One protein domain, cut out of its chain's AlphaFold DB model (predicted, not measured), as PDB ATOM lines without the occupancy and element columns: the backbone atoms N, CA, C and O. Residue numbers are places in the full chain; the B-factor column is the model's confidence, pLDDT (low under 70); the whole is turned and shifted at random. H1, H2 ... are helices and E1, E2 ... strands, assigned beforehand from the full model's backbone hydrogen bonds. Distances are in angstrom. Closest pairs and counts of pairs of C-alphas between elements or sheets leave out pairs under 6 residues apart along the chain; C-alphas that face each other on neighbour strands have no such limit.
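Overview. This is residues 6 to 94 of the 179 residues of an uncharacterized protein of Chryseobacterium sp (UniProt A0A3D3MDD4). Two separate two-stranded hairpins lie far from each other: E1 and E2 form the tip of a long, thin arm, while E3 and E4 belong to a loose body with the helices H1 and H2. Residues 17 to 27 run out along the arm and residues 42 to 46 run back, and the arm makes much of the longest axis; in the body, the long loop after it is tied to E4 by a short pairing. The printed part has 89 residues, with two named helices and four named strands in the order H1, E1, E2, H2, E3, E4; each sheet, E1 - E2 and E3 - E4, is antiparallel. The class is mixed, helices and strands, with under half of the residues in named elements. The whole is loose, with a radius of gyration of the C-alphas of 16.6 A, and flat, spanning 49 by 39 by 21 A.

Arrangement. H1, residues 6 to 16, is close to but not clearly touching H2, residues 63 to 66; their closest C-alphas, those of Ile 12 and Glu 65, are 6.9 A apart. E1, residues 28 to 33, and E2, residues 36 to 41, are an antiparallel hairpin at 143 degrees, with N 31 and O 38 2.8 A apart, within hydrogen-bond range. E3, residues 69 to 76, and E4, residues 81 to 88, are the other antiparallel hairpin, at 150 degrees, with N 72 and O 85 2.8 A apart, within hydrogen-bond range. Residues 49 to 50 pair antiparallel with residues 85 to 86 of E4. E1 and E2 are apart from E3 and E4, and H1 is apart from E3 and E4. In H1, 6 of 7 O i to N i+4 pairs are within hydrogen-bond range; H2 is too short for such a pair.

Along the chain. H1 begins at C-alpha 6, (13.656, 34.533, 160.546), and is 15.4 A long from first to last C-alpha. E1 is 14.5 A long and E2 15.9 A; C-alpha 36, where E2 begins, is at (-19.121, 20.729, 134.735). H2 is 5.2 A long. E3 is 20.4 A long and E4 22.3 A, ending at C-alpha 88, (3.760, 21.782, 161.560).

Size, cuts and confidence. The two C-alphas farthest apart, those of Gly 35 and Pro 63, are 50.0 A apart. The links from H1 to E1, 11 residues, and from E2 to H2, 21 residues, are long; those from E1 to E2, H2 to E3 and E3 to E4 are tight. The printed part has no cut. The mean pLDDT of the printed part is 92.1, and no printed residue is under 70.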
ATOM      1  N   GLY A   6      13.781  34.793 161.986       86.75
ATOM      2  CA  GLY A   6      13.656  34.533 160.546       86.75
ATOM      3  C   GLY A   6      14.537  33.375 160.066       86.75
ATOM      4  O   GLY A   6      14.038  32.449 159.431       86.75
ATOM      5  N   ASP A   7      15.810  33.373 160.461       90.75
ATOM      6  CA  ASP A   7      16.770  32.333 160.066       90.75
ATOM      7  C   ASP A   7      16.403  30.949 160.627       90.75
ATOM      8  O   ASP A   7      16.633  29.922 159.983       90.75
ATOM      9  N   PHE A   8      15.781  30.913 161.810       93.12
ATOM     10  CA  PHE A   8      15.303  29.681 162.435       93.12
ATOM     11  C   PHE A   8      14.160  29.057 161.626       93.12
ATOM     12  O   PHE A   8      14.216  27.876 161.275       93.12
ATOM     13  N   PHE A   9      13.147  29.852 161.272       93.00
ATOM     14  CA  PHE A   9      12.026  29.361 160.469       93.00
ATOM     15  C   PHE A   9      12.427  29.071 159.019       93.00
ATOM     16  O   PHE A   9      11.891  28.132 158.432       93.00
ATOM     17  N   ASP A  10      13.408  29.786 158.465       92.94
ATOM     18  CA  ASP A  10      14.011  29.439 157.173       92.94
ATOM     19  C   ASP A  10      14.708  28.065 157.234       92.94
ATOM     20  O   ASP A  10      14.637  27.285 156.278       92.94
ATOM     21  N   GLY A  11      15.337  27.727 158.365       93.75
ATOM     22  CA  GLY A  11      15.906  26.402 158.634       93.75
ATOM     23  C   GLY A  11      14.857  25.288 158.653       93.75
ATOM     24  O   GLY A  11      15.024  24.277 157.961       93.75
ATOM     25  N   ILE A  12      13.747  25.495 159.369       94.25
ATOM     26  CA  ILE A  12      12.610  24.559 159.380       94.25
ATOM     27  C   ILE A  12      12.043  24.408 157.971       94.25
ATOM     28  O   ILE A  12      11.868  23.284 157.495       94.25
ATOM     29  N   LEU A  13      11.803  25.530 157.284       93.62
ATOM     30  CA  LEU A  13      11.216  25.534 155.953       93.62
ATOM     31  C   LEU A  13      12.056  24.690 154.998       93.62
ATOM     32  O   LEU A  13      11.496  23.837 154.326       93.62
ATOM     33  N   LYS A  14      13.390  24.808 154.996       93.44
ATOM     34  CA  LYS A  14      14.262  23.967 154.148       93.44
ATOM     35  C   LYS A  14      14.024  22.459 154.315       93.44
ATOM     36  O   LYS A  14      14.189  21.725 153.344       93.44
ATOM     37  N   LYS A  15      13.625  21.996 155.505       93.12
ATOM     38  CA  LYS A  15      13.383  20.573 155.808       93.12
ATOM     39  C   LYS A  15      11.993  20.104 155.375       93.12
ATOM     40  O   LYS A  15      11.847  18.976 154.900       93.12
ATOM     41  N   ILE A  16      10.981  20.960 155.534       93.81
ATOM     42  CA  ILE A  16       9.569  20.618 155.284       93.81
ATOM     43  C   ILE A  16       8.998  21.213 153.993       93.81
ATOM     44  O   ILE A  16       7.822  21.003 153.689       93.81
ATOM     45  N   ASN A  17       9.791  21.969 153.231       93.88
ATOM     46  CA  ASN A  17       9.304  22.625 152.028       93.88
ATOM     47  C   ASN A  17       8.880  21.597 150.976       93.88
ATOM     48  O   ASN A  17       9.528  20.566 150.773       93.88
ATOM     49  N   THR A  18       7.809  21.923 150.265       92.88
ATOM     50  CA  THR A  18       7.325  21.169 149.112       92.88
ATOM     51  C   THR A  18       7.432  22.040 147.874       92.88
ATOM     52  O   THR A  18       7.229  23.251 147.924       92.88
ATOM     53  N   TYR A  19       7.748  21.423 146.740       91.12
ATOM     54  CA  TYR A  19       7.750  22.099 145.451       91.12
ATOM     55  C   TYR A  19       6.710  21.450 144.554       91.12
ATOM     56  O   TYR A  19       6.605  20.225 144.480       91.12
ATOM     57  N   MET A  20       5.941  22.286 143.867       90.38
ATOM     58  CA  MET A  20       4.999  21.855 142.848       90.38
ATOM     59  C   MET A  20       5.340  22.569 141.553       90.38
ATOM     60  O   MET A  20       5.616  23.765 141.551       90.38
ATOM     61  N   TYR A  21       5.284  21.831 140.452       90.19
ATOM     62  CA  TYR A  21       5.510  22.374 139.122       90.19
ATOM     63  C   TYR A  21       4.198  22.377 138.338       90.19
ATOM     64  O   TYR A  21       3.363  21.471 138.465       90.19
ATOM     65  N   SER A  22       4.004  23.433 137.558       88.25
ATOM     66  CA  SER A  22       2.904  23.586 136.614       88.25
ATOM     67  C   SER A  22       3.428  24.300 135.378       88.25
ATOM     68  O   SER A  22       4.251  25.205 135.485       88.25
ATOM     69  N   GLU A  23       2.913  23.912 134.220       86.94
ATOM     70  CA  GLU A  23       3.138  24.614 132.953       86.94
ATOM     71  C   GLU A  23       2.486  26.006 132.959       86.94
ATOM     72  O   GLU A  23       2.931  26.924 132.276       86.94
ATOM     73  N   SER A  24       1.429  26.185 133.760       84.69
ATOM     74  CA  SER A  24       0.662  27.426 133.835       84.69
ATOM     75  C   SER A  24       1.002  28.228 135.092       84.69
ATOM     76  O   SER A  24       1.085  27.682 136.193       84.69
ATOM     77  N   ARG A  25       1.086  29.558 134.962       84.44
ATOM     78  CA  ARG A  25       1.310  30.472 136.102       84.44
ATOM     79  C   ARG A  25       0.166  30.476 137.120       84.44
ATOM     80  O   ARG A  25       0.362  30.941 138.234       84.44
ATOM     81  N   GLN A  26      -1.012  29.983 136.740       86.44
ATOM     82  CA  GLN A  26      -2.203  29.986 137.588       86.44
ATOM     83  C   GLN A  26      -2.240  28.806 138.573       86.44
ATOM     84  O   GLN A  26      -3.015  28.846 139.520       86.44
ATOM     85  N   PHE A  27      -1.431  27.752 138.369       88.56
ATOM     86  CA  PHE A  27      -1.399  26.562 139.241       88.56
ATOM     87  C   PHE A  27      -2.782  25.923 139.486       88.56
ATOM     88  O   PHE A  27      -3.044  25.312 140.525       88.56
ATOM     89  N   LEU A  28      -3.676  26.020 138.500       91.88
ATOM     90  CA  LEU A  28      -5.014  25.449 138.576       91.88
ATOM     91  C   LEU A  28      -5.021  24.012 138.053       91.88
ATOM     92  O   LEU A  28      -4.356  23.676 137.072       91.88
ATOM     93  N   LYS A  29      -5.834  23.160 138.673       91.75
ATOM     94  CA  LYS A  29      -6.135  21.812 138.186       91.75
ATOM     95  C   LYS A  29      -7.562  21.740 137.658       91.75
ATOM     96  O   LYS A  29      -8.498  22.244 138.281       91.75
ATOM     97  N   LYS A  30      -7.738  21.063 136.523       91.94
ATOM     98  CA  LYS A  30      -9.065  20.740 135.987       91.94
ATOM     99  C   LYS A  30      -9.727  19.710 136.901       91.94
ATOM    100  O   LYS A  30      -9.175  18.636 137.134       91.94
ATOM    101  N   LYS A  31     -10.917  20.018 137.407       93.25
ATOM    102  CA  LYS A  31     -11.746  19.116 138.216       93.25
ATOM    103  C   LYS A  31     -13.163  19.103 137.654       93.25
ATOM    104  O   LYS A  31     -13.674  20.133 137.223       93.25
ATOM    105  N   ARG A  32     -13.819  17.941 137.650       94.31
ATOM    106  CA  ARG A  32     -15.247  17.848 137.323       94.31
ATOM    107  C   ARG A  32     -16.054  17.958 138.615       94.31
ATOM    108  O   ARG A  32     -15.804  17.204 139.552       94.31
ATOM    109  N   LYS A  33     -16.995  18.899 138.677       93.12
ATOM    110  CA  LYS A  33     -17.934  19.061 139.796       93.12
ATOM    111  C   LYS A  33     -19.335  19.206 139.210       93.12
ATOM    112  O   LYS A  33     -19.529  20.035 138.327       93.12
ATOM    113  N   PHE A  34     -20.273  18.360 139.642       92.25
ATOM    114  CA  PHE A  34     -21.663  18.351 139.153       92.25
ATOM    115  C   PHE A  34     -21.781  18.382 137.613       92.25
ATOM    116  O   PHE A  34     -22.466  19.218 137.038       92.25
ATOM    117  N   GLY A  35     -21.025  17.526 136.915       93.31
ATOM    118  CA  GLY A  35     -21.065  17.441 135.446       93.31
ATOM    119  C   GLY A  35     -20.340  18.563 134.684       93.31
ATOM    120  O   GLY A  35     -20.137  18.437 133.477       93.31
ATOM    121  N   ARG A  36     -19.861  19.617 135.357       94.75
ATOM    122  CA  ARG A  36     -19.121  20.729 134.735       94.75
ATOM    123  C   ARG A  36     -17.618  20.608 134.981       94.75
ATOM    124  O   ARG A  36     -17.194  20.136 136.036       94.75
ATOM    125  N   ARG A  37     -16.801  21.013 134.001       95.12
ATOM    126  CA  ARG A  37     -15.336  21.105 134.139       95.12
ATOM    127  C   ARG A  37     -14.991  22.489 134.685       95.12
ATOM    128  O   ARG A  37     -15.273  23.482 134.029       95.12
ATOM    129  N   ILE A  38     -14.399  22.532 135.871       95.19
ATOM    130  CA  ILE A  38     -13.977  23.759 136.547       95.19
ATOM    131  C   ILE A  38     -12.474  23.715 136.804       95.19
ATOM    132  O   ILE A  38     -11.885  22.641 136.957       95.19
ATOM    133  N   TYR A  39     -11.859  24.888 136.859       94.50
ATOM    134  CA  TYR A  39     -10.495  25.035 137.338       94.50
ATOM    135  C   TYR A  39     -10.531  25.301 138.841       94.50
ATOM    136  O   TYR A  39     -11.311  26.124 139.308       94.50
ATOM    137  N   VAL A  40      -9.727  24.559 139.595       93.38
ATOM    138  CA  VAL A  40      -9.622  24.683 141.054       93.38
ATOM    139  C   VAL A  40      -8.161  24.873 141.411       93.38
ATOM    140  O   VAL A  40      -7.295  24.244 140.801       93.38
ATOM    141  N   GLU A  41      -7.893  25.700 142.411       91.12
ATOM    142  CA  GLU A  41      -6.549  25.870 142.952       91.12
ATOM    143  C   GLU A  41      -5.967  24.531 143.409       91.12
ATOM    144  O   GLU A  41      -6.628  23.674 144.017       91.12
ATOM    145  N   ARG A  42      -4.706  24.305 143.054       89.06
ATOM    146  CA  ARG A  42      -3.980  23.126 143.496       89.06
ATOM    147  C   ARG A  42      -3.462  23.400 144.906       89.06
ATOM    148  O   ARG A  42      -2.490  24.120 145.073       89.06
ATOM    149  N   ALA A  43      -4.130  22.823 145.903       88.31
ATOM    150  CA  ALA A  43      -3.702  22.923 147.294       88.31
ATOM    151  C   ALA A  43      -2.251  22.442 147.447       88.31
ATOM    152  O   ALA A  43      -1.923  21.325 147.033       88.31
ATOM    153  N   GLN A  44      -1.413  23.293 148.033       87.62
ATOM    154  CA  GLN A  44      -0.038  22.988 148.395       87.62
ATOM    155  C   GLN A  44       0.071  23.045 149.915       87.62
ATOM    156  O   GLN A  44      -0.180  24.081 150.525       87.62
ATOM    157  N   THR A  45       0.436  21.919 150.514       89.81
ATOM    158  CA  THR A  45       0.678  21.796 151.951       89.81
ATOM    159  C   THR A  45       2.166  21.611 152.217       89.81
ATOM    160  O   THR A  45       2.932  21.186 151.341       89.81
ATOM    161  N   LEU A  46       2.590  21.960 153.430       92.94
ATOM    162  CA  LEU A  46       3.930  21.634 153.909       92.94
ATOM    163  C   LEU A  46       4.071  20.116 154.026       92.94
ATOM    164  O   LEU A  46       3.093  19.392 154.229       92.94
ATOM    165  N   LYS A  47       5.299  19.627 153.894       92.69
ATOM    166  CA  LYS A  47       5.590  18.205 154.029       92.69
ATOM    167  C   LYS A  47       5.424  17.793 155.491       92.69
ATOM    168  O   LYS A  47       6.076  18.357 156.367       92.69
ATOM    169  N   HIS A  48       4.616  16.768 155.737       93.75
ATOM    170  CA  HIS A  48       4.572  16.116 157.039       93.75
ATOM    171  C   HIS A  48       5.821  15.253 157.264       93.75
ATOM    172  O   HIS A  48       6.387  14.671 156.332       93.75
ATOM    173  N   ILE A  49       6.239  15.131 158.519       94.19
ATOM    174  CA  ILE A  49       7.389  14.306 158.897       94.19
ATOM    175  C   ILE A  49       6.857  12.950 159.354       94.19
ATOM    176  O   ILE A  49       6.008  12.872 160.238       94.19
ATOM    177  N   SER A  50       7.305  11.863 158.728       92.56
ATOM    178  CA  SER A  50       6.903  10.517 159.150       92.56
ATOM    179  C   SER A  50       7.576  10.146 160.468       92.56
ATOM    180  O   SER A  50       8.659  10.648 160.780       92.56
ATOM    181  N   SER A  51       6.977   9.218 161.212       92.00
ATOM    182  CA  SER A  51       7.556   8.688 162.450       92.00
ATOM    183  C   SER A  51       8.982   8.157 162.295       92.00
ATOM    184  O   SER A  51       9.812   8.403 163.165       92.00
ATOM    185  N   TYR A  52       9.286   7.506 161.169       88.88
ATOM    186  CA  TYR A  52      10.637   7.048 160.840       88.88
ATOM    187  C   TYR A  52      11.604   8.227 160.692       88.88
ATOM    188  O   TYR A  52      12.646   8.261 161.334       88.88
ATOM    189  N   SER A  53      11.202   9.249 159.931       90.62
ATOM    190  CA  SER A  53      12.045  10.418 159.654       90.62
ATOM    191  C   SER A  53      12.215  11.389 160.823       90.62
ATOM    192  O   SER A  53      13.045  12.293 160.759       90.62
ATOM    193  N   TRP A  54      11.454  11.208 161.905       92.75
ATOM    194  CA  TRP A  54      11.475  12.088 163.072       92.75
ATOM    195  C   TRP A  54      12.816  12.076 163.818       92.75
ATOM    196  O   TRP A  54      13.293  13.117 164.270       92.75
ATOM    197  N   ASN A  55      13.435  10.897 163.923       88.75
ATOM    198  CA  ASN A  55      14.732  10.712 164.576       88.75
ATOM    199  C   ASN A  55      15.881  10.525 163.576       88.75
ATOM    200  O   ASN A  55      17.016  10.302 163.992       88.75
ATOM    201  N   ASP A  56      15.608  10.639 162.276       89.50
ATOM    202  CA  ASP A  56      16.627  10.439 161.255       89.50
ATOM    203  C   ASP A  56      17.642  11.596 161.258       89.50
ATOM    204  O   ASP A  56      17.260  12.768 161.112       89.50
ATOM    205  N   PRO A  57      18.956  11.303 161.310       88.56
ATOM    206  CA  PRO A  57      19.994  12.334 161.282       88.56
ATOM    207  C   PRO A  57      19.997  13.115 159.962       88.56
ATOM    208  O   PRO A  57      20.432  14.261 159.925       88.56
ATOM    209  N   LYS A  58      19.453  12.527 158.884       87.06
ATOM    210  CA  LYS A  58      19.299  13.181 157.576       87.06
ATOM    211  C   LYS A  58      18.339  14.368 157.609       87.06
ATOM    212  O   LYS A  58      18.552  15.331 156.882       87.06
ATOM    213  N   VAL A  59      17.275  14.294 158.412       85.94
ATOM    214  CA  VAL A  59      16.348  15.423 158.590       85.94
ATOM    215  C   VAL A  59      16.930  16.413 159.596       85.94
ATOM    216  O   VAL A  59      16.782  17.624 159.428       85.94
ATOM    217  N   GLY A  60      17.626  15.906 160.620       87.12
ATOM    218  CA  GLY A  60      18.401  16.730 161.545       87.12
ATOM    219  C   GLY A  60      17.539  17.736 162.309       87.12
ATOM    220  O   GLY A  60      17.886  18.914 162.384       87.12
ATOM    221  N   LEU A  61      16.378  17.311 162.823       90.56
ATOM    222  CA  LEU A  61      15.512  18.169 163.640       90.56
ATOM    223  C   LEU A  61      16.140  18.410 165.011       90.56
ATOM    224  O   LEU A  61      16.283  17.479 165.812       90.56
ATOM    225  N   THR A  62      16.446  19.669 165.296       92.50
ATOM    226  CA  THR A  62      16.908  20.098 166.616       92.50
ATOM    227  C   THR A  62      15.774  19.986 167.644       92.50
ATOM    228  O   THR A  62      14.600  20.117 167.284       92.50
ATOM    229  N   PRO A  63      16.082  19.794 168.940       92.19
ATOM    230  CA  PRO A  63      15.061  19.718 169.987       92.19
ATOM    231  C   PRO A  63      14.113  20.928 170.012       92.19
ATOM    232  O   PRO A  63      12.925  20.769 170.271       92.19
ATOM    233  N   ARG A  64      14.621  22.122 169.676       93.44
ATOM    234  CA  ARG A  64      13.827  23.355 169.583       93.44
ATOM    235  C   ARG A  64      12.853  23.336 168.402       93.44
ATOM    236  O   ARG A  64      11.706  23.725 168.563       93.44
ATOM    237  N   GLU A  65      13.277  22.872 167.227       93.50
ATOM    238  CA  GLU A  65      12.391  22.764 166.054       93.50
ATOM    239  C   GLU A  65      11.266  21.749 166.283       93.50
ATOM    240  O   GLU A  65      10.140  21.982 165.850       93.50
ATOM    241  N   ARG A  66      11.540  20.657 167.009       93.38
ATOM    242  CA  ARG A  66      10.549  19.606 167.308       93.38
ATOM    243  C   ARG A  66       9.318  20.123 168.060       93.38
ATOM    244  O   ARG A  66       8.244  19.562 167.888       93.38
ATOM    245  N   GLN A  67       9.458  21.192 168.845       94.44
ATOM    246  CA  GLN A  67       8.349  21.810 169.584       94.44
ATOM    247  C   GLN A  67       7.266  22.392 168.665       94.44
ATOM    248  O   GLN A  67       6.120  22.522 169.078       94.44
ATOM    249  N   TYR A  68       7.615  22.708 167.416       94.94
ATOM    250  CA  TYR A  68       6.691  23.269 166.430       94.94
ATOM    251  C   TYR A  68       5.937  22.207 165.628       94.94
ATOM    252  O   TYR A  68       5.275  22.539 164.642       94.94
ATOM    253  N   PHE A  69       6.035  20.938 166.026       95.81
ATOM    254  CA  PHE A  69       5.323  19.856 165.376       95.81
ATOM    255  C   PHE A  69       4.381  19.138 166.332       95.81
ATOM    256  O   PHE A  69       4.736  18.817 167.465       95.81
ATOM    257  N   LEU A  70       3.190  18.830 165.832       95.69
ATOM    258  CA  LEU A  70       2.171  18.075 166.535       95.69
ATOM    259  C   LEU A  70       2.069  16.674 165.938       95.69
ATOM    260  O   LEU A  70       1.972  16.504 164.723       95.69
ATOM    261  N   LYS A  71       2.103  15.665 166.807       96.00
ATOM    262  CA  LYS A  71       1.916  14.274 166.406       96.00
ATOM    263  C   LYS A  71       0.439  14.037 166.087       96.00
ATOM    264  O   LYS A  71      -0.412  14.242 166.947       96.00
ATOM    265  N   GLN A  72       0.163  13.574 164.876       94.94
ATOM    266  CA  GLN A  72      -1.148  13.130 164.417       94.94
ATOM    267  C   GLN A  72      -1.081  11.699 163.901       94.94
ATOM    268  O   GLN A  72      -0.002  11.143 163.689       94.94
ATOM    269  N   GLU A  73      -2.247  11.097 163.701       95.06
ATOM    270  CA  GLU A  73      -2.385   9.747 163.178       95.06
ATOM    271  C   GLU A  73      -3.406   9.743 162.047       95.06
ATOM    272  O   GLU A  73      -4.502  10.284 162.179       95.06
ATOM    273  N   GLU A  74      -3.043   9.137 160.920       93.56
ATOM    274  CA  GLU A  74      -3.941   8.965 159.778       93.56
ATOM    275  C   GLU A  74      -4.107   7.475 159.510       93.56
ATOM    276  O   GLU A  74      -3.144   6.700 159.529       93.56
ATOM    277  N   TYR A  75      -5.347   7.058 159.273       95.12
ATOM    278  CA  TYR A  75      -5.622   5.682 158.900       95.12
ATOM    279  C   TYR A  75      -5.117   5.424 157.480       95.12
ATOM    280  O   TYR A  75      -5.632   5.988 156.518       95.12
ATOM    281  N   CYS A  76      -4.131   4.541 157.334       92.31
ATOM    282  CA  CYS A  76      -3.618   4.120 156.038       92.31
ATOM    283  C   CYS A  76      -4.393   2.884 155.551       92.31
ATOM    284  O   CYS A  76      -4.167   1.791 156.084       92.31
ATOM    285  N   PRO A  77      -5.240   2.983 154.504       94.12
ATOM    286  CA  PRO A  77      -6.050   1.850 154.045       94.12
ATOM    287  C   PRO A  77      -5.204   0.700 153.495       94.12
ATOM    288  O   PRO A  77      -5.550  -0.465 153.666       94.12
ATOM    289  N   PHE A  78      -4.063   1.021 152.875       92.25
ATOM    290  CA  PHE A  78      -3.152   0.027 152.306       92.25
ATOM    291  C   PHE A  78      -2.546  -0.880 153.382       92.25
ATOM    292  O   PHE A  78      -2.463  -2.092 153.201       92.25
ATOM    293  N   ARG A  79      -2.146  -0.299 154.521       89.38
ATOM    294  CA  ARG A  79      -1.567  -1.040 155.652       89.38
ATOM    295  C   ARG A  79      -2.607  -1.466 156.692       89.38
ATOM    296  O   ARG A  79      -2.261  -2.198 157.610       89.38
ATOM    297  N   LYS A  80      -3.859  -1.011 156.552       95.00
ATOM    298  CA  LYS A  80      -4.973  -1.217 157.493       95.00
ATOM    299  C   LYS A  80      -4.629  -0.829 158.938       95.00
ATOM    300  O   LYS A  80      -5.072  -1.482 159.879       95.00
ATOM    301  N   MET A  81      -3.840   0.229 159.118       93.94
ATOM    302  CA  MET A  81      -3.377   0.695 160.429       93.94
ATOM    303  C   MET A  81      -3.294   2.220 160.483       93.94
ATOM    304  O   MET A  81      -3.126   2.871 159.449       93.94
ATOM    305  N   TYR A  82      -3.353   2.774 161.693       94.06
ATOM    306  CA  TYR A  82      -3.038   4.178 161.943       94.06
ATOM    307  C   TYR A  82      -1.530   4.395 161.851       94.06
ATOM    308  O   TYR A  82      -0.742   3.691 162.487       94.06
ATOM    309  N   VAL A  83      -1.125   5.343 161.011       94.19
ATOM    310  CA  VAL A  83       0.275   5.705 160.813       94.19
ATOM    311  C   VAL A  83       0.507   7.072 161.452       94.19
ATOM    312  O   VAL A  83      -0.123   8.042 161.031       94.19
ATOM    313  N   PRO A  84       1.403   7.173 162.452       95.38
ATOM    314  CA  PRO A  84       1.720   8.448 163.066       95.38
ATOM    315  C   PRO A  84       2.619   9.297 162.166       95.38
ATOM    316  O   PRO A  84       3.598   8.812 161.582       95.38
ATOM    317  N   TYR A  85       2.319  10.585 162.112       95.31
ATOM    318  CA  TYR A  85       3.097  11.609 161.428       95.31
ATOM    319  C   TYR A  85       3.089  12.903 162.241       95.31
ATOM    320  O   TYR A  85       2.344  13.048 163.206       95.31
ATOM    321  N   TYR A  86       3.971  13.827 161.889       96.00
ATOM    322  CA  TYR A  86       4.150  15.087 162.589       96.00
ATOM    323  C   TYR A  86       3.833  16.242 161.644       96.00
ATOM    324  O   TYR A  86       4.472  16.392 160.595       96.00
ATOM    325  N   GLU A  87       2.842  17.045 162.023       94.62
ATOM    326  CA  GLU A  87       2.406  18.236 161.297       94.62
ATOM    327  C   GLU A  87       2.979  19.499 161.916       94.62
ATOM    328  O   GLU A  87       3.104  19.601 163.131       94.62
ATOM    329  N   PHE A  88       3.303  20.483 161.083       95.56
ATOM    330  CA  PHE A  88       3.760  21.782 161.560       95.56
ATOM    331  C   PHE A  88       2.587  22.609 162.110       95.56
ATOM    332  O   PHE A  88       1.572  22.761 161.433       95.56
ATOM    333  N   ILE A  89       2.740  23.165 163.315       94.44
ATOM    334  CA  ILE A  89       1.644  23.787 164.083       94.44
ATOM    335  C   ILE A  89       1.222  25.153 163.526       94.44
ATOM    336  O   ILE A  89       0.048  25.507 163.596       94.44
ATOM    337  N   GLU A  90       2.156  25.930 162.968       92.38
ATOM    338  CA  GLU A  90       1.926  27.338 162.607       92.38
ATOM    339  C   GLU A  90       2.004  27.592 161.086       92.38
ATOM    340  O   GLU A  90       2.810  28.411 160.631       92.38
ATOM    341  N   PRO A  91       1.195  26.920 160.242       88.31
ATOM    342  CA  PRO A  91       1.334  26.988 158.785       88.31
ATOM    343  C   PRO A  91       1.203  28.412 158.218       88.31
ATOM    344  O   PRO A  91       1.798  28.710 157.185       88.31
ATOM    345  N   TRP A  92       0.502  29.315 158.916       88.88
ATOM    346  CA  TRP A  92       0.352  30.730 158.545       88.88
ATOM    347  C   TRP A  92       1.659  31.535 158.581       88.88
ATOM    348  O   TRP A  92       1.699  32.648 158.057       88.88
ATOM    349  N   ARG A  93       2.736  31.007 159.180       90.31
ATOM    350  CA  ARG A  93       4.059  31.654 159.130       90.31
ATOM    351  C   ARG A  93       4.672  31.650 157.739       90.31
ATOM    352  O   ARG A  93       5.543  32.474 157.460       90.31
ATOM    353  N   PHE A  94       4.245  30.733 156.877       90.94
ATOM    354  CA  PHE A  94       4.798  30.584 155.543       90.94
ATOM    355  C   PHE A  94       3.803  31.052 154.487       90.94
ATOM    356  O   PHE A  94       2.617  30.740 154.522       90.94
TER     357      PHE A  94